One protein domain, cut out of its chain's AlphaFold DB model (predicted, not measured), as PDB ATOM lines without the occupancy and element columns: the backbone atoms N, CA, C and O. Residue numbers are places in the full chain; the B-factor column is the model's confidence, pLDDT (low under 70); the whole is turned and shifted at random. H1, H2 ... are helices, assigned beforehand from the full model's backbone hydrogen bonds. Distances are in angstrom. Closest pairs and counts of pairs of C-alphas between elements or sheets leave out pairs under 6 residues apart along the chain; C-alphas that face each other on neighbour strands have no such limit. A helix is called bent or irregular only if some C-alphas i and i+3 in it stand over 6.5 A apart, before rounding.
ATOM      1  N   GLN A   6     -26.127  49.591  22.509       97.75
ATOM      2  CA  GLN A   6     -26.507  50.122  21.199       97.75
ATOM      3  C   GLN A   6     -25.282  50.527  20.367       97.75
ATOM      4  O   GLN A   6     -25.210  50.188  19.193       97.75
ATOM      5  N   GLN A   7     -24.282  51.183  20.969       97.69
ATOM      6  CA  GLN A   7     -23.049  51.546  20.255       97.69
ATOM      7  C   GLN A   7     -22.273  50.316  19.771       97.69
ATOM      8  O   GLN A   7     -21.723  50.339  18.671       97.69
ATOM      9  N   ILE A   8     -22.238  49.252  20.579       98.00
ATOM     10  CA  ILE A   8     -21.609  47.977  20.213       98.00
ATOM     11  C   ILE A   8     -22.367  47.346  19.041       98.00
ATOM     12  O   ILE A   8     -21.760  46.953  18.047       98.00
ATOM     13  N   PHE A   9     -23.696  47.299  19.120       97.75
ATOM     14  CA  PHE A   9     -24.532  46.718  18.076       97.75
ATOM     15  C   PHE A   9     -24.445  47.500  16.757       97.75
ATOM     16  O   PHE A   9     -24.227  46.909  15.701       97.75
ATOM     17  N   ASP A  10     -24.493  48.833  16.804       97.75
ATOM     18  CA  ASP A  10     -24.306  49.697  15.631       97.75
ATOM     19  C   ASP A  10     -22.909  49.537  15.010       97.75
ATOM     20  O   ASP A  10     -22.719  49.718  13.806       97.75
ATOM     21  N   ALA A  11     -21.893  49.222  15.819       96.44
ATOM     22  CA  ALA A  11     -20.562  48.897  15.326       96.44
ATOM     23  C   ALA A  11     -20.499  47.504  14.675       96.44
ATOM     24  O   ALA A  11     -19.891  47.381  13.614       96.44
ATOM     25  N   LEU A  12     -21.182  46.492  15.223       95.69
ATOM     26  CA  LEU A  12     -21.320  45.175  14.580       95.69
ATOM     27  C   LEU A  12     -22.049  45.268  13.235       95.69
ATOM     28  O   LEU A  12     -21.610  44.672  12.259       95.69
ATOM     29  N   LEU A  13     -23.121  46.060  13.142       95.19
ATOM     30  CA  LEU A  13     -23.865  46.249  11.891       95.19
ATOM     31  C   LEU A  13     -23.039  46.916  10.779       95.19
ATOM     32  O   LEU A  13     -23.393  46.806   9.606       95.19
ATOM     33  N   ARG A  14     -21.937  47.591  11.125       94.62
ATOM     34  CA  ARG A  14     -20.978  48.147  10.158       94.62
ATOM     35  C   ARG A  14     -19.952  47.119   9.672       94.62
ATOM     36  O   ARG A  14     -19.258  47.405   8.700       94.62
ATOM     37  N   ASP A  15     -19.859  45.947  10.305       91.44
ATOM     38  CA  ASP A  15     -18.967  44.859   9.899       91.44
ATOM     39  C   ASP A  15     -19.632  43.978   8.809       91.44
ATOM     40  O   ASP A  15     -20.654  43.320   9.059       91.44
ATOM     41  N   PRO A  16     -19.066  43.905   7.586       90.44
ATOM     42  CA  PRO A  16     -19.576  43.040   6.517       90.44
ATOM     43  C   PRO A  16     -19.578  41.544   6.880       90.44
ATOM     44  O   PRO A  16     -20.417  40.771   6.413       90.44
ATOM     45  N   SER A  17     -18.649  41.111   7.735       88.44
ATOM     46  CA  SER A  17     -18.575  39.732   8.219       88.44
ATOM     47  C   SER A  17     -19.753  39.391   9.113       88.44
ATOM     48  O   SER A  17     -20.291  38.293   9.025       88.44
ATOM     49  N   PHE A  18     -20.164  40.330   9.961       91.31
ATOM     50  CA  PHE A  18     -21.308  40.145  10.841       91.31
ATOM     51  C   PHE A  18     -22.609  40.129  10.036       91.31
ATOM     52  O   PHE A  18     -23.400  39.195  10.128       91.31
ATOM     53  N   THR A  19     -22.804  41.135   9.184       91.12
ATOM     54  CA  THR A  19     -24.034  41.280   8.389       91.12
ATOM     55  C   THR A  19     -24.233  40.166   7.360       91.12
ATOM     56  O   THR A  19     -25.374  39.858   7.022       91.12
ATOM     57  N   SER A  20     -23.156  39.522   6.896       89.38
ATOM     58  CA  SER A  20     -23.257  38.341   6.026       89.38
ATOM     59  C   SER A  20     -23.670  37.069   6.777       89.38
ATOM     60  O   SER A  20     -24.372  36.245   6.190       89.38
ATOM     61  N   GLN A  21     -23.292  36.928   8.055       85.75
ATOM     62  CA  GLN A  21     -23.645  35.788   8.914       85.75
ATOM     63  C   GLN A  21     -25.033  35.935   9.558       85.75
ATOM     64  O   GLN A  21     -25.747  34.947   9.712       85.75
ATOM     65  N   VAL A  22     -25.433  37.158   9.920       87.56
ATOM     66  CA  VAL A  22     -26.682  37.447  10.643       87.56
ATOM     67  C   VAL A  22     -27.650  38.208   9.738       87.56
ATOM     68  O   VAL A  22     -27.735  39.443   9.744       87.56
ATOM     69  N   GLN A  23     -28.383  37.445   8.929       83.88
ATOM     70  CA  GLN A  23     -29.299  37.997   7.928       83.88
ATOM     71  C   GLN A  23     -30.739  38.150   8.434       83.88
ATOM     72  O   GLN A  23     -31.437  39.044   7.962       83.88
ATOM     73  N   SER A  24     -31.177  37.317   9.386       89.06
ATOM     74  CA  SER A  24     -32.541  37.360   9.925       89.06
ATOM     75  C   SER A  24     -32.729  38.495  10.932       89.06
ATOM     76  O   SER A  24     -31.830  38.814  11.718       89.06
ATOM     77  N   ASP A  25     -33.923  39.089  10.938       90.81
ATOM     78  CA  ASP A  25     -34.286  40.102  11.930       90.81
ATOM     79  C   ASP A  25     -34.350  39.490  13.335       90.81
ATOM     80  O   ASP A  25     -33.906  40.114  14.297       90.81
ATOM     81  N   GLU A  26     -34.805  38.239  13.460       91.12
ATOM     82  CA  GLU A  26     -34.800  37.514  14.731       91.12
ATOM     83  C   GLU A  26     -33.376  37.327  15.273       91.12
ATOM     84  O   GLU A  26     -33.124  37.611  16.445       91.12
ATOM     85  N   GLY A  27     -32.420  36.937  14.423       91.25
ATOM     86  CA  GLY A  27     -31.019  36.807  14.825       91.25
ATOM     87  C   GLY A  27     -30.432  38.147  15.264       91.25
ATOM     88  O   GLY A  27     -29.756  38.231  16.289       91.25
ATOM     89  N   ARG A  28     -30.749  39.233  14.547       94.19
ATOM     90  CA  ARG A  28     -30.322  40.594  14.916       94.19
ATOM     91  C   ARG A  28     -30.852  41.033  16.277       94.19
ATOM     92  O   ARG A  28     -30.111  41.680  17.014       94.19
ATOM     93  N   VAL A  29     -32.087  40.671  16.634       95.88
ATOM     94  CA  VAL A  29     -32.637  40.933  17.975       95.88
ATOM     95  C   VAL A  29     -31.827  40.199  19.042       95.88
ATOM     96  O   VAL A  29     -31.402  40.824  20.008       95.88
ATOM     97  N   VAL A  30     -31.532  38.911  18.844       95.19
ATOM     98  CA  VAL A  30     -30.736  38.115  19.801       95.19
ATOM     99  C   VAL A  30     -29.327  38.694  19.994       95.19
ATOM    100  O   VAL A  30     -28.817  38.759  21.114       95.19
ATOM    101  N   TRP A  31     -28.698  39.175  18.920       95.56
ATOM    102  CA  TRP A  31     -27.402  39.853  18.988       95.56
ATOM    103  C   TRP A  31     -27.457  41.214  19.683       95.56
ATOM    104  O   TRP A  31     -26.544  41.545  20.442       95.56
ATOM    105  N   ARG A  32     -28.511  42.001  19.449       97.00
ATOM    106  CA  ARG A  32     -28.711  43.283  20.132       97.00
ATOM    107  C   ARG A  32     -28.843  43.082  21.639       97.00
ATOM    108  O   ARG A  32     -28.144  43.757  22.387       97.00
ATOM    109  N   ASP A  33     -29.652  42.115  22.067       96.38
ATOM    110  CA  ASP A  33     -29.853  41.808  23.487       96.38
ATOM    111  C   ASP A  33     -28.541  41.368  24.165       96.38
ATOM    112  O   ASP A  33     -28.255  41.759  25.296       96.38
ATOM    113  N   LEU A  34     -27.684  40.611  23.461       95.88
ATOM    114  CA  LEU A  34     -26.333  40.322  23.951       95.88
ATOM    115  C   LEU A  34     -25.504  41.601  24.099       95.88
ATOM    116  O   LEU A  34     -24.840  41.792  25.115       95.88
ATOM    117  N   CYS A  35     -25.536  42.491  23.108       97.31
ATOM    118  CA  CYS A  35     -24.781  43.740  23.171       97.31
ATOM    119  C   CYS A  35     -25.191  44.612  24.363       97.31
ATOM    120  O   CYS A  35     -24.333  45.272  24.943       97.31
ATOM    121  N   GLU A  36     -26.462  44.591  24.767       97.19
ATOM    122  CA  GLU A  36     -26.959  45.322  25.939       97.19
ATOM    123  C   GLU A  36     -26.307  44.880  27.253       97.19
ATOM    124  O   GLU A  36     -26.040  45.731  28.103       97.19
ATOM    125  N   VAL A  37     -25.967  43.596  27.401       95.88
ATOM    126  CA  VAL A  37     -25.353  43.070  28.635       95.88
ATOM    127  C   VAL A  37     -23.822  43.146  28.647       95.88
ATOM    128  O   VAL A  37     -23.209  43.028  29.710       95.88
ATOM    129  N   ILE A  38     -23.177  43.356  27.493       96.69
ATOM    130  CA  ILE A  38     -21.707  43.386  27.382       96.69
ATOM    131  C   ILE A  38     -21.055  44.468  28.264       96.69
ATOM    132  O   ILE A  38     -20.079  44.136  28.939       96.69
ATOM    133  N   PRO A  39     -21.530  45.731  28.313       96.81
ATOM    134  CA  PRO A  39     -20.901  46.755  29.147       96.81
ATOM    135  C   PRO A  39     -20.839  46.382  30.632       96.81
ATOM    136  O   PRO A  39     -19.844  46.671  31.294       96.81
ATOM    137  N   GLU A  40     -21.876  45.716  31.147       95.69
ATOM    138  CA  GLU A  40     -21.908  45.227  32.526       95.69
ATOM    139  C   GLU A  40     -20.936  44.056  32.714       95.69
ATOM    140  O   GLU A  40     -20.082  44.099  33.604       95.69
ATOM    141  N   ALA A  41     -21.010  43.055  31.827       95.69
ATOM    142  CA  ALA A  41     -20.154  41.868  31.862       95.69
ATOM    143  C   ALA A  41     -18.656  42.200  31.746       95.69
ATOM    144  O   ALA A  41     -17.818  41.439  32.220       95.69
ATOM    145  N   LEU A  42     -18.319  43.335  31.126       97.00
ATOM    146  CA  LEU A  42     -16.945  43.780  30.912       97.00
ATOM    147  C   LEU A  42     -16.509  44.946  31.796       97.00
ATOM    148  O   LEU A  42     -15.437  45.498  31.554       97.00
ATOM    149  N   SER A  43     -17.294  45.335  32.801       95.88
ATOM    150  CA  SER A  43     -17.057  46.556  33.586       95.88
ATOM    151  C   SER A  43     -15.623  46.704  34.129       95.88
ATOM    152  O   SER A  43     -15.075  47.806  34.098       95.88
ATOM    153  N   GLU A  44     -14.971  45.608  34.530       96.00
ATOM    154  CA  GLU A  44     -13.574  45.588  35.002       96.00
ATOM    155  C   GLU A  44     -12.507  45.637  33.883       96.00
ATOM    156  O   GLU A  44     -11.340  45.958  34.130       96.00
ATOM    157  N   PHE A  45     -12.895  45.351  32.637       96.50
ATOM    158  CA  PHE A  45     -12.012  45.295  31.468       96.50
ATOM    159  C   PHE A  45     -12.109  46.533  30.577       96.50
ATOM    160  O   PHE A  45     -11.143  46.861  29.895       96.50
ATOM    161  N   LEU A  46     -13.240  47.248  30.582       97.06
ATOM    162  CA  LEU A  46     -13.521  48.346  29.643       97.06
ATOM    163  C   LEU A  46     -12.429  49.429  29.598       97.06
ATOM    164  O   LEU A  46     -12.133  49.952  28.525       97.06
ATOM    165  N   ALA A  47     -11.834  49.763  30.745       96.81
ATOM    166  CA  ALA A  47     -10.797  50.792  30.852       96.81
ATOM    167  C   ALA A  47      -9.371  50.274  30.585       96.81
ATOM    168  O   ALA A  47      -8.436  51.073  30.551       96.81
ATOM    169  N   GLN A  48      -9.182  48.963  30.422       97.06
ATOM    170  CA  GLN A  48      -7.863  48.385  30.183       97.06
ATOM    171  C   GLN A  48      -7.382  48.725  28.772       97.06
ATOM    172  O   GLN A  48      -8.163  48.709  27.816       97.06
ATOM    173  N   THR A  49      -6.087  49.005  28.640       97.12
ATOM    174  CA  THR A  49      -5.438  49.125  27.334       97.12
ATOM    175  C   THR A  49      -5.534  47.795  26.589       97.12
ATOM    176  O   THR A  49      -5.425  46.712  27.173       97.12
ATOM    177  N   VAL A  50      -5.759  47.879  25.284       96.69
ATOM    178  CA  VAL A  50      -5.843  46.725  24.398       96.69
ATOM    179  C   VAL A  50      -4.491  46.023  24.315       96.69
ATOM    180  O   VAL A  50      -3.483  46.612  23.928       96.69
ATOM    181  N   SER A  51      -4.518  44.740  24.641       95.00
ATOM    182  CA  SER A  51      -3.466  43.756  24.434       95.00
ATOM    183  C   SER A  51      -4.112  42.409  24.125       95.00
ATOM    184  O   SER A  51      -5.322  42.235  24.300       95.00
ATOM    185  N   VAL A  52      -3.324  41.423  23.714       94.56
ATOM    186  CA  VAL A  52      -3.801  40.043  23.536       94.56
ATOM    187  C   VAL A  52      -4.440  39.527  24.827       94.56
ATOM    188  O   VAL A  52      -5.540  38.976  24.793       94.56
ATOM    189  N   THR A  53      -3.819  39.786  25.980       94.94
ATOM    190  CA  THR A  53      -4.359  39.409  27.291       94.94
ATOM    191  C   THR A  53      -5.713  40.064  27.572       94.94
ATOM    192  O   THR A  53      -6.650  39.368  27.963       94.94
ATOM    193  N   SER A  54      -5.856  41.382  27.375       95.88
ATOM    194  CA  SER A  54      -7.128  42.060  27.667       95.88
ATOM    195  C   SER A  54      -8.231  41.680  26.672       95.88
ATOM    196  O   SER A  54      -9.386  41.545  27.075       95.88
ATOM    197  N   VAL A  55      -7.883  41.390  25.411       94.94
ATOM    198  CA  VAL A  55      -8.811  40.827  24.416       94.94
ATOM    199  C   VAL A  55      -9.300  39.440  24.836       94.94
ATOM    200  O   VAL A  55     -10.507  39.197  24.810       94.94
ATOM    201  N   PHE A  56      -8.410  38.537  25.264       94.25
ATOM    202  CA  PHE A  56      -8.809  37.202  25.726       94.25
ATOM    203  C   PHE A  56      -9.617  37.240  27.026       94.25
ATOM    204  O   PHE A  56     -10.596  36.507  27.144       94.25
ATOM    205  N   ASN A  57      -9.270  38.118  27.970       95.62
ATOM    206  CA  ASN A  57     -10.063  38.330  29.183       95.62
ATOM    207  C   ASN A  57     -11.483  38.807  28.851       95.62
ATOM    208  O   ASN A  57     -12.457  38.241  29.348       95.62
ATOM    209  N   ALA A  58     -11.611  39.796  27.959       95.88
ATOM    210  CA  ALA A  58     -12.912  40.286  27.518       95.88
ATOM    211  C   ALA A  58     -13.713  39.196  26.786       95.88
ATOM    212  O   ALA A  58     -14.892  38.997  27.077       95.88
ATOM    213  N   LYS A  59     -13.068  38.431  25.893       94.25
ATOM    214  CA  LYS A  59     -13.672  37.258  25.242       94.25
ATOM    215  C   LYS A  59     -14.199  36.269  26.278       94.25
ATOM    216  O   LYS A  59     -15.368  35.908  26.229       94.25
ATOM    217  N   LEU A  60     -13.373  35.872  27.245       94.88
ATOM    218  CA  LEU A  60     -13.753  34.911  28.280       94.88
ATOM    219  C   LEU A  60     -14.951  35.389  29.108       94.88
ATOM    220  O   LEU A  60     -15.854  34.599  29.376       94.88
ATOM    221  N   ALA A  61     -14.978  36.662  29.503       95.62
ATOM    222  CA  ALA A  61     -16.085  37.230  30.266       95.62
ATOM    223  C   ALA A  61     -17.405  37.216  29.472       95.62
ATOM    224  O   ALA A  61     -18.439  36.818  30.012       95.62
ATOM    225  N   ILE A  62     -17.369  37.547  28.175       95.06
ATOM    226  CA  ILE A  62     -18.541  37.423  27.295       95.06
ATOM    227  C   ILE A  62     -18.968  35.959  27.157       95.06
ATOM    228  O   ILE A  62     -20.150  35.659  27.301       95.06
ATOM    229  N   LEU A  63     -18.033  35.036  26.909       93.75
ATOM    230  CA  LEU A  63     -18.354  33.615  26.746       93.75
ATOM    231  C   LEU A  63     -18.996  33.033  28.011       93.75
ATOM    232  O   LEU A  63     -19.986  32.312  27.910       93.75
ATOM    233  N   LYS A  64     -18.498  33.400  29.199       93.75
ATOM    234  CA  LYS A  64     -19.129  33.041  30.477       93.75
ATOM    235  C   LYS A  64     -20.552  33.584  30.565       93.75
ATOM    236  O   LYS A  64     -21.472  32.813  30.829       93.75
ATOM    237  N   LYS A  65     -20.757  34.864  30.234       92.62
ATOM    238  CA  LYS A  65     -22.091  35.482  30.228       92.62
ATOM    239  C   LYS A  65     -23.060  34.777  29.272       92.62
ATOM    240  O   LYS A  65     -24.215  34.567  29.628       92.62
ATOM    241  N   ILE A  66     -22.588  34.383  28.088       93.44
ATOM    242  CA  ILE A  66     -23.363  33.598  27.118       93.44
ATOM    243  C   ILE A  66     -23.699  32.213  27.689       93.44
ATOM    244  O   ILE A  66     -24.828  31.757  27.536       93.44
ATOM    245  N   SER A  67     -22.745  31.554  28.359       92.12
ATOM    246  CA  SER A  67     -22.926  30.199  28.905       92.12
ATOM    247  C   SER A  67     -23.897  30.122  30.086       92.12
ATOM    248  O   SER A  67     -24.489  29.072  30.318       92.12
ATOM    249  N   GLU A  68     -24.063  31.220  30.823       90.19
ATOM    250  CA  GLU A  68     -24.975  31.323  31.969       90.19
ATOM    251  C   GLU A  68     -26.432  31.606  31.560       90.19
ATOM    252  O   GLU A  68     -27.339  31.438  32.374       90.19
ATOM    253  N   GLY A  69     -26.661  32.062  30.323       88.88
ATOM    254  CA  GLY A  69     -27.969  32.490  29.822       88.88
ATOM    255  C   GLY A  69     -28.595  31.550  28.788       88.88
ATOM    256  O   GLY A  69     -28.114  30.452  28.523       88.88
ATOM    257  N   ASP A  70     -29.674  32.025  28.164       93.06
ATOM    258  CA  ASP A  70     -30.415  31.344  27.092       93.06
ATOM    259  C   ASP A  70     -29.987  31.797  25.684       93.06
ATOM    260  O   ASP A  70     -30.606  31.433  24.685       93.06
ATOM    261  N   TRP A  71     -28.923  32.602  25.578       93.75
ATOM    262  CA  TRP A  71     -28.514  33.210  24.310       93.75
ATOM    263  C   TRP A  71     -28.237  32.165  23.225       93.75
ATOM    264  O   TRP A  71     -28.645  32.357  22.081       93.75
ATOM    265  N   VAL A  72     -27.585  31.050  23.583       92.06
ATOM    266  CA  VAL A  72     -27.296  29.955  22.640       92.06
ATOM    267  C   VAL A  72     -28.585  29.326  22.114       92.06
ATOM    268  O   VAL A  72     -28.694  29.086  20.916       92.06
ATOM    269  N   ASP A  73     -29.564  29.100  22.987       92.44
ATOM    270  CA  ASP A  73     -30.853  28.527  22.594       92.44
ATOM    271  C   ASP A  73     -31.568  29.487  21.624       92.44
ATOM    272  O   ASP A  73     -31.938  29.122  20.509       92.44
ATOM    273  N   ARG A  74     -31.630  30.773  21.987       92.31
ATOM    274  CA  ARG A  74     -32.286  31.816  21.189       92.31
ATOM    275  C   ARG A  74     -31.626  32.055  19.831       92.31
ATOM    276  O   ARG A  74     -32.329  32.300  18.850       92.31
ATOM    277  N   ILE A  75     -30.290  32.035  19.752       90.56
ATOM    278  CA  ILE A  75     -29.606  32.242  18.470       90.56
ATOM    279  C   ILE A  75     -29.804  31.032  17.561       90.56
ATOM    280  O   ILE A  75     -30.058  31.224  16.375       90.56
ATOM    281  N   VAL A  76     -29.765  29.808  18.097       89.75
ATOM    282  CA  VAL A  76     -30.021  28.587  17.325       89.75
ATOM    283  C   VAL A  76     -31.447  28.582  16.776       89.75
ATOM    284  O   VAL A  76     -31.626  28.357  15.578       89.75
ATOM    285  N   ASP A  77     -32.437  28.951  17.590       89.12
ATOM    286  CA  ASP A  77     -33.828  29.099  17.145       89.12
ATOM    287  C   ASP A  77     -33.971  30.125  16.005       89.12
ATOM    288  O   ASP A  77     -34.786  29.962  15.092       89.12
ATOM    289  N   SER A  78     -33.145  31.177  16.010       88.31
ATOM    290  CA  SER A  78     -33.154  32.208  14.965       88.31
ATOM    291  C   SER A  78     -32.544  31.762  13.629       88.31
ATOM    292  O   SER A  78     -32.808  32.398  12.604       88.31
ATOM    293  N   LEU A  79     -31.744  30.687  13.624       82.50
ATOM    294  CA  LEU A  79     -31.050  30.185  12.433       82.50
ATOM    295  C   LEU A  79     -31.936  29.320  11.525       82.50
ATOM    296  O   LEU A  79     -31.480  29.005  10.429       82.50
ATOM    297  N   LYS A  80     -33.163  28.960  11.953       65.25
ATOM    298  CA  LYS A  80     -34.206  28.225  11.192       65.25
ATOM    299  C   LYS A  80     -33.621  27.326  10.094       65.25
ATOM    300  O   LYS A  80     -33.659  27.670   8.913       65.25
ATOM    301  N   ASN A  81     -33.044  26.196  10.491       63.75
ATOM    302  CA  ASN A  81     -32.397  25.282   9.560       63.75
ATOM    303  C   ASN A  81     -33.124  23.933   9.566       63.75
ATOM    304  O   ASN A  81     -32.998  23.172  10.517       63.75
ATOM    305  N   ASP A  82     -33.867  23.633   8.499       59.62
ATOM    306  CA  ASP A  82     -34.647  22.388   8.362       59.62
ATOM    307  C   ASP A  82     -33.767  21.123   8.242       59.62
ATOM    308  O   ASP A  82     -34.274  20.004   8.212       59.62
ATOM    309  N   LEU A  83     -32.442  21.289   8.135       64.31
ATOM    310  CA  LEU A  83     -31.481  20.212   7.881       64.31
ATOM    311  C   LEU A  83     -30.819  19.644   9.146       64.31
ATOM    312  O   LEU A  83     -30.246  18.558   9.073       64.31
ATOM    313  N   ILE A  84     -30.854  20.363  10.272       73.19
ATOM    314  CA  ILE A  84     -30.205  19.960  11.529       73.19
ATOM    315  C   ILE A  84     -31.197  20.167  12.670       73.19
ATOM    316  O   ILE A  84     -31.803  21.231  12.777       73.19
ATOM    317  N   ASP A  85     -31.349  19.163  13.534       82.06
ATOM    318  CA  ASP A  85     -32.172  19.278  14.738       82.06
ATOM    319  C   ASP A  85     -31.638  20.415  15.629       82.06
ATOM    320  O   ASP A  85     -30.460  20.440  16.001       82.06
ATOM    321  N   ALA A  86     -32.503  21.370  15.978       83.31
ATOM    322  CA  ALA A  86     -32.153  22.520  16.808       83.31
ATOM    323  C   ALA A  86     -31.547  22.108  18.162       83.31
ATOM    324  O   ALA A  86     -30.677  22.803  18.690       83.31
ATOM    325  N   SER A  87     -31.954  20.958  18.708       85.56
ATOM    326  CA  SER A  87     -31.405  20.426  19.956       85.56
ATOM    327  C   SER A  87     -29.962  19.934  19.800       85.56
ATOM    328  O   SER A  87     -29.125  20.211  20.662       85.56
ATOM    329  N   GLU A  88     -29.640  19.281  18.679       86.56
ATOM    330  CA  GLU A  88     -28.281  18.841  18.353       86.56
ATOM    331  C   GLU A  88     -27.372  20.049  18.110       86.56
ATOM    332  O   GLU A  88     -26.283  20.135  18.682       86.56
ATOM    333  N   LEU A  89     -27.853  21.038  17.351       87.94
ATOM    334  CA  LEU A  89     -27.101  22.263  17.087       87.94
ATOM    335  C   LEU A  89     -26.830  23.045  18.382       87.94
ATOM    336  O   LEU A  89     -25.693  23.439  18.642       87.94
ATOM    337  N   THR A  90     -27.841  23.205  19.236       90.31
ATOM    338  CA  THR A  90     -27.702  23.820  20.564       90.31
ATOM    339  C   THR A  90     -26.658  23.100  21.410       90.31
ATOM    340  O   THR A  90     -25.791  23.748  22.006       90.31
ATOM    341  N   PHE A  91     -26.705  21.765  21.453       90.50
ATOM    342  CA  PHE A  91     -25.728  20.970  22.189       90.50
ATOM    343  C   PHE A  91     -24.306  21.189  21.655       90.50
ATOM    344  O   PHE A  91     -23.397  21.437  22.446       90.50
ATOM    345  N   MET A  92     -24.117  21.186  20.332       89.44
ATOM    346  CA  MET A  92     -22.819  21.456  19.704       89.44
ATOM    347  C   MET A  92     -22.273  22.842  20.068       89.44
ATOM    348  O   MET A  92     -21.099  22.964  20.424       89.44
ATOM    349  N   PHE A  93     -23.109  23.885  20.024       89.50
ATOM    350  CA  PHE A  93     -22.695  25.236  20.414       89.50
ATOM    351  C   PHE A  93     -22.318  25.314  21.897       89.50
ATOM    352  O   PHE A  93     -21.290  25.908  22.227       89.50
ATOM    353  N   LYS A  94     -23.104  24.696  22.789       92.38
ATOM    354  CA  LYS A  94     -22.816  24.661  24.233       92.38
ATOM    355  C   LYS A  94     -21.531  23.882  24.544       92.38
ATOM    356  O   LYS A  94     -20.723  24.361  25.340       92.38
ATOM    357  N   ASP A  95     -21.293  22.742  23.891       92.25
ATOM    358  CA  ASP A  95     -20.047  21.970  24.037       92.25
ATOM    359  C   ASP A  95     -18.832  22.775  23.556       92.25
ATOM    360  O   ASP A  95     -17.843  22.916  24.279       92.25
ATOM    361  N   MET A  96     -18.926  23.385  22.371       90.00
ATOM    362  CA  MET A  96     -17.868  24.240  21.831       90.00
ATOM    363  C   MET A  96     -17.562  25.414  22.773       90.00
ATOM    364  O   MET A  96     -16.396  25.670  23.082       90.00
ATOM    365  N   LEU A  97     -18.598  26.092  23.275       91.56
ATOM    366  CA  LEU A  97     -18.472  27.189  24.234       91.56
ATOM    367  C   LEU A  97     -17.755  26.741  25.515       91.56
ATOM    368  O   LEU A  97     -16.813  27.399  25.953       91.56
ATOM    369  N   SER A  98     -18.146  25.594  26.078       92.75
ATOM    370  CA  SER A  98     -17.521  25.029  27.278       92.75
ATOM    371  C   SER A  98     -16.033  24.735  27.070       92.75
ATOM    372  O   SER A  98     -15.217  25.029  27.945       92.75
ATOM    373  N   ARG A  99     -15.652  24.185  25.910       90.88
ATOM    374  CA  ARG A  99     -14.243  23.915  25.580       90.88
ATOM    375  C   ARG A  99     -13.426  25.200  25.478       90.88
ATOM    376  O   ARG A  99     -12.323  25.257  26.014       90.88
ATOM    377  N   PHE A 100     -13.971  26.241  24.845       88.69
ATOM    378  CA  PHE A 100     -13.297  27.540  24.767       88.69
ATOM    379  C   PHE A 100     -13.129  28.186  26.144       88.69
ATOM    380  O   PHE A 100     -12.038  28.655  26.465       88.69
ATOM    381  N   ILE A 101     -14.171  28.168  26.979       93.00
ATOM    382  CA  ILE A 101     -14.107  28.699  28.348       93.00
ATOM    383  C   ILE A 101     -13.030  27.978  29.172       93.00
ATOM    384  O   ILE A 101     -12.354  28.623  29.970       93.00
ATOM    385  N   ALA A 102     -12.845  26.670  28.966       91.50
ATOM    386  CA  ALA A 102     -11.816  25.889  29.648       91.50
ATOM    387  C   ALA A 102     -10.390  26.168  29.134       91.50
ATOM    388  O   ALA A 102      -9.458  26.183  29.931       91.50
ATOM    389  N   ALA A 103     -10.216  26.413  27.831       88.00
ATOM    390  CA  ALA A 103      -8.898  26.591  27.212       88.00
ATOM    391  C   ALA A 103      -8.330  28.018  27.343       88.00
ATOM    392  O   ALA A 103      -7.125  28.198  27.513       88.00
ATOM    393  N   ILE A 104      -9.178  29.053  27.275       89.25
ATOM    394  CA  ILE A 104      -8.728  30.458  27.298       89.25
ATOM    395  C   ILE A 104      -7.900  30.820  28.554       89.25
ATOM    396  O   ILE A 104      -6.907  31.532  28.401       89.25
ATOM    397  N   PRO A 105      -8.223  30.349  29.777       90.88
ATOM    398  CA  PRO A 105      -7.403  30.611  30.960       90.88
ATOM    399  C   PRO A 105      -5.938  30.172  30.830       90.88
ATOM    400  O   PRO A 105      -5.060  30.872  31.330       90.88
ATOM    401  N   GLU A 106      -5.659  29.061  30.141       88.81
ATOM    402  CA  GLU A 106      -4.284  28.600  29.904       88.81
ATOM    403  C   GLU A 106      -3.530  29.570  28.986       88.81
ATOM    404  O   GLU A 106      -2.391  29.936  29.270       88.81
ATOM    405  N   ILE A 107      -4.200  30.065  27.937       86.12
ATOM    406  CA  ILE A 107      -3.648  31.071  27.018       86.12
ATOM    407  C   ILE A 107      -3.374  32.384  27.757       86.12
ATOM    408  O   ILE A 107      -2.312  32.974  27.588       86.12
ATOM    409  N   ILE A 108      -4.311  32.842  28.594       89.31
ATOM    410  CA  ILE A 108      -4.148  34.065  29.396       89.31
ATOM    411  C   ILE A 108      -2.968  33.931  30.364       89.31
ATOM    412  O   ILE A 108      -2.227  34.898  30.551       89.31
ATOM    413  N   GLY A 109      -2.796  32.750  30.967       88.25
ATOM    414  CA  GLY A 109      -1.731  32.470  31.928       88.25
ATOM    415  C   GLY A 109      -0.326  32.617  31.348       88.25
ATOM    416  O   GLY A 109       0.583  33.005  32.080       88.25
ATOM    417  N   ASP A 110      -0.154  32.368  30.045       90.81
ATOM    418  CA  ASP A 110       1.132  32.530  29.367       90.81
ATOM    419  C   ASP A 110       0.985  32.972  27.901       90.81
ATOM    420  O   ASP A 110       1.347  32.270  26.950       90.81
ATOM    421  N   VAL A 111       0.457  34.185  27.708       91.62
ATOM    422  CA  VAL A 111       0.289  34.780  26.370       91.62
ATOM    423  C   VAL A 111       1.618  34.840  25.611       91.62
ATOM    424  O   VAL A 111       1.645  34.628  24.401       91.62
ATOM    425  N   SER A 112       2.733  35.088  26.305       90.44
ATOM    426  CA  SER A 112       4.053  35.154  25.672       90.44
ATOM    427  C   SER A 112       4.473  33.803  25.097       90.44
ATOM    428  O   SER A 112       4.950  33.748  23.959       90.44
ATOM    429  N   VAL A 113       4.298  32.707  25.846       91.69
ATOM    430  CA  VAL A 113       4.572  31.355  25.338       91.69
ATOM    431  C   VAL A 113       3.583  30.972  24.248       91.69
ATOM    432  O   VAL A 113       4.011  30.413  23.239       91.69
ATOM    433  N   PHE A 114       2.301  31.319  24.384       91.88
ATOM    434  CA  PHE A 114       1.310  31.090  23.336       91.88
ATOM    435  C   PHE A 114       1.741  31.736  22.010       91.88
ATOM    436  O   PHE A 114       1.883  31.027  21.014       91.88
ATOM    437  N   LEU A 115       2.043  33.036  22.002       93.69
ATOM    438  CA  LEU A 115       2.486  33.754  20.801       93.69
ATOM    439  C   LEU A 115       3.793  33.172  20.240       93.69
ATOM    440  O   LEU A 115       3.893  32.882  19.046       93.69
ATOM    441  N   SER A 116       4.758  32.880  21.119       93.44
ATOM    442  CA  SER A 116       6.039  32.276  20.728       93.44
ATOM    443  C   SER A 116       5.871  30.883  20.114       93.44
ATOM    444  O   SER A 116       6.571  30.552  19.159       93.44
ATOM    445  N   SER A 117       4.931  30.071  20.611       92.62
ATOM    446  CA  SER A 117       4.646  28.733  20.067       92.62
ATOM    447  C   SER A 117       4.102  28.780  18.639       92.62
ATOM    448  O   SER A 117       4.276  27.833  17.875       92.62
ATOM    449  N   GLN A 118       3.470  29.898  18.278       90.56
ATOM    450  CA  GLN A 118       2.965  30.175  16.937       90.56
ATOM    451  C   GLN A 118       4.001  30.906  16.064       90.56
ATOM    452  O   GLN A 118       3.757  31.121  14.881       90.56
ATOM    453  N   GLY A 119       5.159  31.282  16.621       94.19
ATOM    454  CA  GLY A 119       6.204  32.016  15.904       94.19
ATOM    455  C   GLY A 119       5.804  33.441  15.510       94.19
ATOM    456  O   GLY A 119       6.326  33.960  14.525       94.19
ATOM    457  N   ILE A 120       4.876  34.059  16.245       95.44
ATOM    458  CA  ILE A 120       4.354  35.403  15.968       95.44
ATOM    459  C   ILE A 120       4.489  36.300  17.197       95.44
ATOM    460  O   ILE A 120       4.593  35.824  18.326       95.44
ATOM    461  N   ASP A 121       4.469  37.609  16.975       95.31
ATOM    462  CA  ASP A 121       4.358  38.602  18.036       95.31
ATOM    463  C   ASP A 121       2.904  39.068  18.219       95.31
ATOM    464  O   ASP A 121       1.975  38.649  17.520       95.31
ATOM    465  N   GLU A 122       2.704  39.940  19.203       94.94
ATOM    466  CA  GLU A 122       1.397  40.507  19.521       94.94
ATOM    467  C   GLU A 122       0.829  41.342  18.365       94.94
ATOM    468  O   GLU A 122      -0.352  41.213  18.048       94.94
ATOM    469  N   GLU A 123       1.658  42.141  17.690       95.81
ATOM    470  CA  GLU A 123       1.225  42.943  16.543       95.81
ATOM    471  C   GLU A 123       0.676  42.049  15.420       95.81
ATOM    472  O   GLU A 123      -0.418  42.289  14.897       95.81
ATOM    473  N   THR A 124       1.410  40.986  15.094       95.38
ATOM    474  CA  THR A 124       1.039  40.007  14.073       95.38
ATOM    475  C   THR A 124      -0.247  39.287  14.456       95.38
ATOM    476  O   THR A 124      -1.142  39.158  13.622       95.38
ATOM    477  N   PHE A 125      -0.387  38.857  15.714       94.81
ATOM    478  CA  PHE A 125      -1.608  38.202  16.185       94.81
ATOM    479  C   PHE A 125      -2.826  39.133  16.129       94.81
ATOM    480  O   PHE A 125      -3.891  38.739  15.648       94.81
ATOM    481  N   LEU A 126      -2.687  40.377  16.596       94.31
ATOM    482  CA  LEU A 126      -3.783  41.347  16.615       94.31
ATOM    483  C   LEU A 126      -4.234  41.731  15.202       94.31
ATOM    484  O   LEU A 126      -5.429  41.915  14.987       94.31
ATOM    485  N   GLY A 127      -3.320  41.792  14.231       93.69
ATOM    486  CA  GLY A 127      -3.648  42.027  12.822       93.69
ATOM    487  C   GLY A 127      -4.156  40.793  12.063       93.69
ATOM    488  O   GLY A 127      -4.758  40.938  10.997       93.69
ATOM    489  N   HIS A 128      -3.936  39.578  12.575       91.31
ATOM    490  CA  HIS A 128      -4.259  38.346  11.854       91.31
ATOM    491  C   HIS A 128      -5.782  38.161  11.678       91.31
ATOM    492  O   HIS A 128      -6.524  38.369  12.643       91.31
ATOM    493  N   PRO A 129      -6.277  37.709  10.504       85.62
ATOM    494  CA  PRO A 129      -7.709  37.490  10.265       85.62
ATOM    495  C   PRO A 129      -8.383  36.548  11.267       85.62
ATOM    496  O   PRO A 129      -9.508  36.817  11.677       85.62
ATOM    497  N   ASN A 130      -7.655  35.509  11.691       81.62
ATOM    498  CA  ASN A 130      -8.104  34.523  12.686       81.62
ATOM    499  C   ASN A 130      -7.593  34.831  14.110       81.62
ATOM    500  O   ASN A 130      -7.538  33.955  14.967       81.62
ATOM    501  N   GLY A 131      -7.075  36.040  14.325       83.31
ATOM    502  CA  GLY A 131      -6.576  36.516  15.613       83.31
ATOM    503  C   GLY A 131      -7.422  37.687  16.098       83.31
ATOM    504  O   GLY A 131      -8.636  37.572  16.252       83.31
ATOM    505  N   GLY A 132      -6.786  38.841  16.318       85.44
ATOM    506  CA  GLY A 132      -7.502  40.069  16.681       85.44
ATOM    507  C   GLY A 132      -8.264  40.707  15.514       85.44
ATOM    508  O   GLY A 132      -9.230  41.438  15.745       85.44
ATOM    509  N   ARG A 133      -7.864  40.427  14.264       91.31
ATOM    510  CA  ARG A 133      -8.448  40.969  13.027       91.31
ATOM    511  C   ARG A 133      -8.455  42.503  12.953       91.31
ATOM    512  O   ARG A 133      -9.299  43.085  12.280       91.31
ATOM    513  N   PHE A 134      -7.573  43.205  13.658       94.38
ATOM    514  CA  PHE A 134      -7.592  44.669  13.714       94.38
ATOM    515  C   PHE A 134      -7.444  45.282  12.319       94.38
ATOM    516  O   PHE A 134      -6.527  44.955  11.569       94.38
ATOM    517  N   THR A 135      -8.349  46.202  11.977       93.06
ATOM    518  CA  THR A 135      -8.193  47.025  10.769       93.06
ATOM    519  C   THR A 135      -6.967  47.931  10.892       93.06
ATOM    520  O   THR A 135      -6.482  48.184  11.994       93.06
ATOM    521  N   GLU A 136      -6.492  48.499   9.785       94.50
ATOM    522  CA  GLU A 136      -5.369  49.447   9.795       94.50
ATOM    523  C   GLU A 136      -5.608  50.645  10.738       94.50
ATOM    524  O   GLU A 136      -4.710  51.061  11.477       94.50
ATOM    525  N   ALA A 137      -6.843  51.158  10.780       93.62
ATOM    526  CA  ALA A 137      -7.234  52.238  11.685       93.62
ATOM    527  C   ALA A 137      -7.143  51.804  13.159       93.62
ATOM    528  O   ALA A 137      -6.594  52.531  13.992       93.62
ATOM    529  N   THR A 138      -7.626  50.599  13.472       94.94
ATOM    530  CA  THR A 138      -7.547  50.003  14.814       94.94
ATOM    531  C   THR A 138      -6.096  49.734  15.217       94.94
ATOM    532  O   THR A 138      -5.697  50.081  16.326       94.94
ATOM    533  N   MET A 139      -5.272  49.201  14.310       96.12
ATOM    534  CA  MET A 139      -3.840  48.982  14.541       96.12
ATOM    535  C   MET A 139      -3.101  50.291  14.814       96.12
ATOM    536  O   MET A 139      -2.279  50.357  15.725       96.12
ATOM    537  N   THR A 140      -3.414  51.354  14.072       95.94
ATOM    538  CA  THR A 140      -2.815  52.681  14.287       95.94
ATOM    539  C   THR A 140      -3.135  53.216  15.679       95.94
ATOM    540  O   THR A 140      -2.248  53.709  16.372       95.94
ATOM    541  N   ARG A 141      -4.394  53.082  16.114       95.19
ATOM    542  CA  ARG A 141      -4.836  53.443  17.469       95.19
ATOM    543  C   ARG A 141      -4.143  52.598  18.537       95.19
ATOM    544  O   ARG A 141      -3.645  53.147  19.512       95.19
ATOM    545  N   TRP A 142      -4.071  51.284  18.343       96.19
ATOM    546  CA  TRP A 142      -3.395  50.369  19.262       96.19
ATOM    547  C   TRP A 142      -1.916  50.736  19.457       96.19
ATOM    548  O   TRP A 142      -1.472  50.878  20.596       96.19
ATOM    549  N   LYS A 143      -1.183  51.031  18.374       96.31
ATOM    550  CA  LYS A 143       0.232  51.453  18.425       96.31
ATOM    551  C   LYS A 143       0.473  52.761  19.191       96.31
ATOM    552  O   LYS A 143       1.593  53.005  19.629       96.31
ATOM    553  N   GLN A 144      -0.550  53.600  19.373       95.19
ATOM    554  CA  GLN A 144      -0.462  54.813  20.202       95.19
ATOM    555  C   GLN A 144      -0.490  54.503  21.711       95.19
ATOM    556  O   GLN A 144      -0.195  55.384  22.516       95.19
ATOM    557  N   GLY A 145      -0.825  53.268  22.107       91.81
ATOM    558  CA  GLY A 145      -0.686  52.753  23.475       91.81
ATOM    559  C   GLY A 145      -1.783  53.162  24.466       91.81
ATOM    560  O   GLY A 145      -1.735  52.757  25.624       91.81
ATOM    561  N   ASN A 146      -2.777  53.943  24.040       92.56
ATOM    562  CA  ASN A 146      -3.893  54.396  24.884       92.56
ATOM    563  C   ASN A 146      -5.261  53.865  24.430       92.56
ATOM    564  O   ASN A 146      -6.282  54.282  24.974       92.56
ATOM    565  N   PHE A 147      -5.287  52.972  23.440       96.12
ATOM    566  CA  PHE A 147      -6.517  52.396  22.920       96.12
ATOM    567  C   PHE A 147      -7.080  51.368  23.900       96.12
ATOM    568  O   PHE A 147      -6.399  50.401  24.235       96.12
ATOM    569  N   THR A 148      -8.303  51.588  24.376       97.50
ATOM    570  CA  THR A 148      -8.924  50.766  25.433       97.50
ATOM    571  C   THR A 148      -9.894  49.721  24.885       97.50
ATOM    572  O   THR A 148     -10.391  49.847  23.764       97.50
ATOM    573  N   VAL A 149     -10.218  48.701  25.686       97.44
ATOM    574  CA  VAL A 149     -11.228  47.682  25.338       97.44
ATOM    575  C   VAL A 149     -12.580  48.324  25.004       97.44
ATOM    576  O   VAL A 149     -13.234  47.916  24.045       97.44
ATOM    577  N   ALA A 150     -12.991  49.363  25.740       97.62
ATOM    578  CA  ALA A 150     -14.229  50.082  25.448       97.62
ATOM    579  C   ALA A 150     -14.211  50.759  24.070       97.62
ATOM    580  O   ALA A 150     -15.214  50.746  23.358       97.62
ATOM    581  N   GLU A 151     -13.079  51.352  23.689       97.19
ATOM    582  CA  GLU A 151     -12.924  51.961  22.369       97.19
ATOM    583  C   GLU A 151     -12.888  50.895  21.269       97.19
ATOM    584  O   GLU A 151     -13.541  51.081  20.244       97.19
ATOM    585  N   LEU A 152     -12.229  49.753  21.503       96.69
ATOM    586  CA  LEU A 152     -12.243  48.615  20.580       96.69
ATOM    587  C   LEU A 152     -13.663  48.096  20.338       96.69
ATOM    588  O   LEU A 152     -14.044  47.899  19.189       96.69
ATOM    589  N   LEU A 153     -14.479  47.940  21.381       97.06
ATOM    590  CA  LEU A 153     -15.883  47.535  21.237       97.06
ATOM    591  C   LEU A 153     -16.738  48.582  20.506       97.06
ATOM    592  O   LEU A 153     -17.678  48.219  19.804       97.06
ATOM    593  N   ALA A 154     -16.424  49.872  20.642       96.19
ATOM    594  CA  ALA A 154     -17.146  50.944  19.956       96.19
ATOM    595  C   ALA A 154     -16.805  51.052  18.458       96.19
ATOM    596  O   ALA A 154     -17.613  51.558  17.671       96.19
ATOM    597  N   THR A 155     -15.603  50.628  18.055       94.88
ATOM    598  CA  THR A 155     -15.122  50.773  16.671       94.88
ATOM    599  C   THR A 155     -15.074  49.463  15.900       94.88
ATOM    600  O   THR A 155     -15.334  49.464  14.701       94.88
ATOM    601  N   GLN A 156     -14.724  48.361  16.563       94.81
ATOM    602  CA  GLN A 156     -14.506  47.051  15.956       94.81
ATOM    603  C   GLN A 156     -14.837  45.905  16.941       94.81
ATOM    604  O   GLN A 156     -13.969  45.116  17.324       94.81
ATOM    605  N   PRO A 157     -16.105  45.771  17.359       95.56
ATOM    606  CA  PRO A 157     -16.515  44.772  18.347       95.56
ATOM    607  C   PRO A 157     -16.284  43.324  17.904       95.56
ATOM    608  O   PRO A 157     -16.063  42.464  18.756       95.56
ATOM    609  N   GLY A 158     -16.275  43.045  16.595       93.12
ATOM    610  CA  GLY A 158     -16.011  41.711  16.048       93.12
ATOM    611  C   GLY A 158     -14.689  41.101  16.530       93.12
ATOM    612  O   GLY A 158     -14.621  39.894  16.722       93.12
ATOM    613  N   SER A 159     -13.678  41.919  16.847       92.94
ATOM    614  CA  SER A 159     -12.396  41.453  17.399       92.94
ATOM    615  C   SER A 159     -12.516  40.751  18.752       92.94
ATOM    616  O   SER A 159     -11.681  39.917  19.093       92.94
ATOM    617  N   ILE A 160     -13.546  41.077  19.534       93.94
ATOM    618  CA  ILE A 160     -13.819  40.440  20.823       93.94
ATOM    619  C   ILE A 160     -14.992  39.477  20.664       93.94
ATOM    620  O   ILE A 160     -14.861  38.300  20.975       93.94
ATOM    621  N   ILE A 161     -16.121  39.950  20.148       91.94
ATOM    622  CA  ILE A 161     -17.390  39.224  20.224       91.94
ATOM    623  C   ILE A 161     -17.459  38.069  19.215       91.94
ATOM    624  O   ILE A 161     -18.037  37.027  19.510       91.94
ATOM    625  N   MET A 162     -16.868  38.236  18.031       82.25
ATOM    626  CA  MET A 162     -16.861  37.192  17.011       82.25
ATOM    627  C   MET A 162     -15.598  36.336  17.141       82.25
ATOM    628  O   MET A 162     -14.518  36.821  17.498       82.25
TER     629      MET A 162
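Overview. This is residues 6 to 162 of the 164 residues of an uncharacterized protein of Candidatus Uhrbacteria bacterium RIFOXYB2_FULL_45_11 (UniProt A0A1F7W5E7). Helices are stacked in roughly three tiers: the long H6 forms one side along the longest axis, H4 and H5 make a second tier over it, and H3 and H10 lie on the far side of that tier, with H1 packed on both. The short H11 sits near the middle, and H7, H8 and H9 follow one another across one end. The printed part has 157 residues with eleven named helices, H1 to H11 in chain order, and no named strand; the class is all helix, and the packing is mostly crossed. It is compact, with a radius of gyration of the C-alphas of 16.0 A, and only just elongated, with spans of 46 by 31 by 27 A.

Arrangement. H1, residues 6 to 12, is close to but not clearly touching H2, residues 16 to 21, with the closest C-alphas, Leu 12 and Phe 18, 6.3 A apart. H3, residues 25 to 41, touches H1 with residues 31 to 36 alone, at a steep tilt of 62 degrees; the closest C-alphas are Phe 9 and Arg 32, 5.8 A apart. The hub is H4, residues 52 to 68, which touches five helices. One is H3, with closest C-alphas Ala 41 and Ala 61 at 6.4 A. H5, residues 71 to 78, touches H3 at a shallow tilt of 13 degrees, opposite ways, with closest C-alphas Gly 27 and Ser 78 at 5.1 A. H6, residues 86 to 109, forms a helical hairpin with H5, with closest C-alphas Asp 73 and Thr 90 at 6.0 A. H4 and H6 touch, opposite ways, at a shallow tilt of 34 degrees, only just short of steep, with closest C-alphas Thr 53 and Ile 108 at 5.7 A. H7, residues 111 to 117, touches no helix. H8, residues 122 to 127, only just touches H4, with 3 pairs of C-alphas within 8 A, the closest being Val 52 and Glu 122 at 6.6 A. H9, residues 136 to 143, is close to but not clearly touching H8, with closest C-alphas Gly 127 and Met 139 at 7.2 A. H10, residues 149 to 155, touches H1, with closest C-alphas Ile 8 and Ala 154 at 5.4 A. H11, residues 158 to 161, touches H4, with closest C-alphas Lys 59 and Ile 160 at 5.4 A. Every O i to N i+4 pair is within hydrogen-bond range in H1, H2, H4, H5, H7, H8, H9 and H10, against 10 of 13 in H3 and 18 of 20 in H6; H11 is too short for such a pair.

Along the chain. H1 begins at C-alpha 6 (-26.507, 50.122, 21.199). H3 is 24.5 A long and irregular, with C-alphas 36 and 39 lying 7.0 A apart. H4 is 24.4 A long. H6 is 35.4 A long, from (-32.153, 22.520, 16.808) to (-1.731, 32.470, 31.928), and only just irregular, with C-alphas 102 and 105 lying 6.6 A apart. H11 ends at C-alpha 161 (-17.390, 39.224, 20.224).

Size, cuts and confidence. The two C-alphas farthest apart, Asp 82 and Gln 144, are 48.6 A apart. The printed part has no cut and no long link. Its mean pLDDT is 92.0, and residues 80 to 83 are under 70.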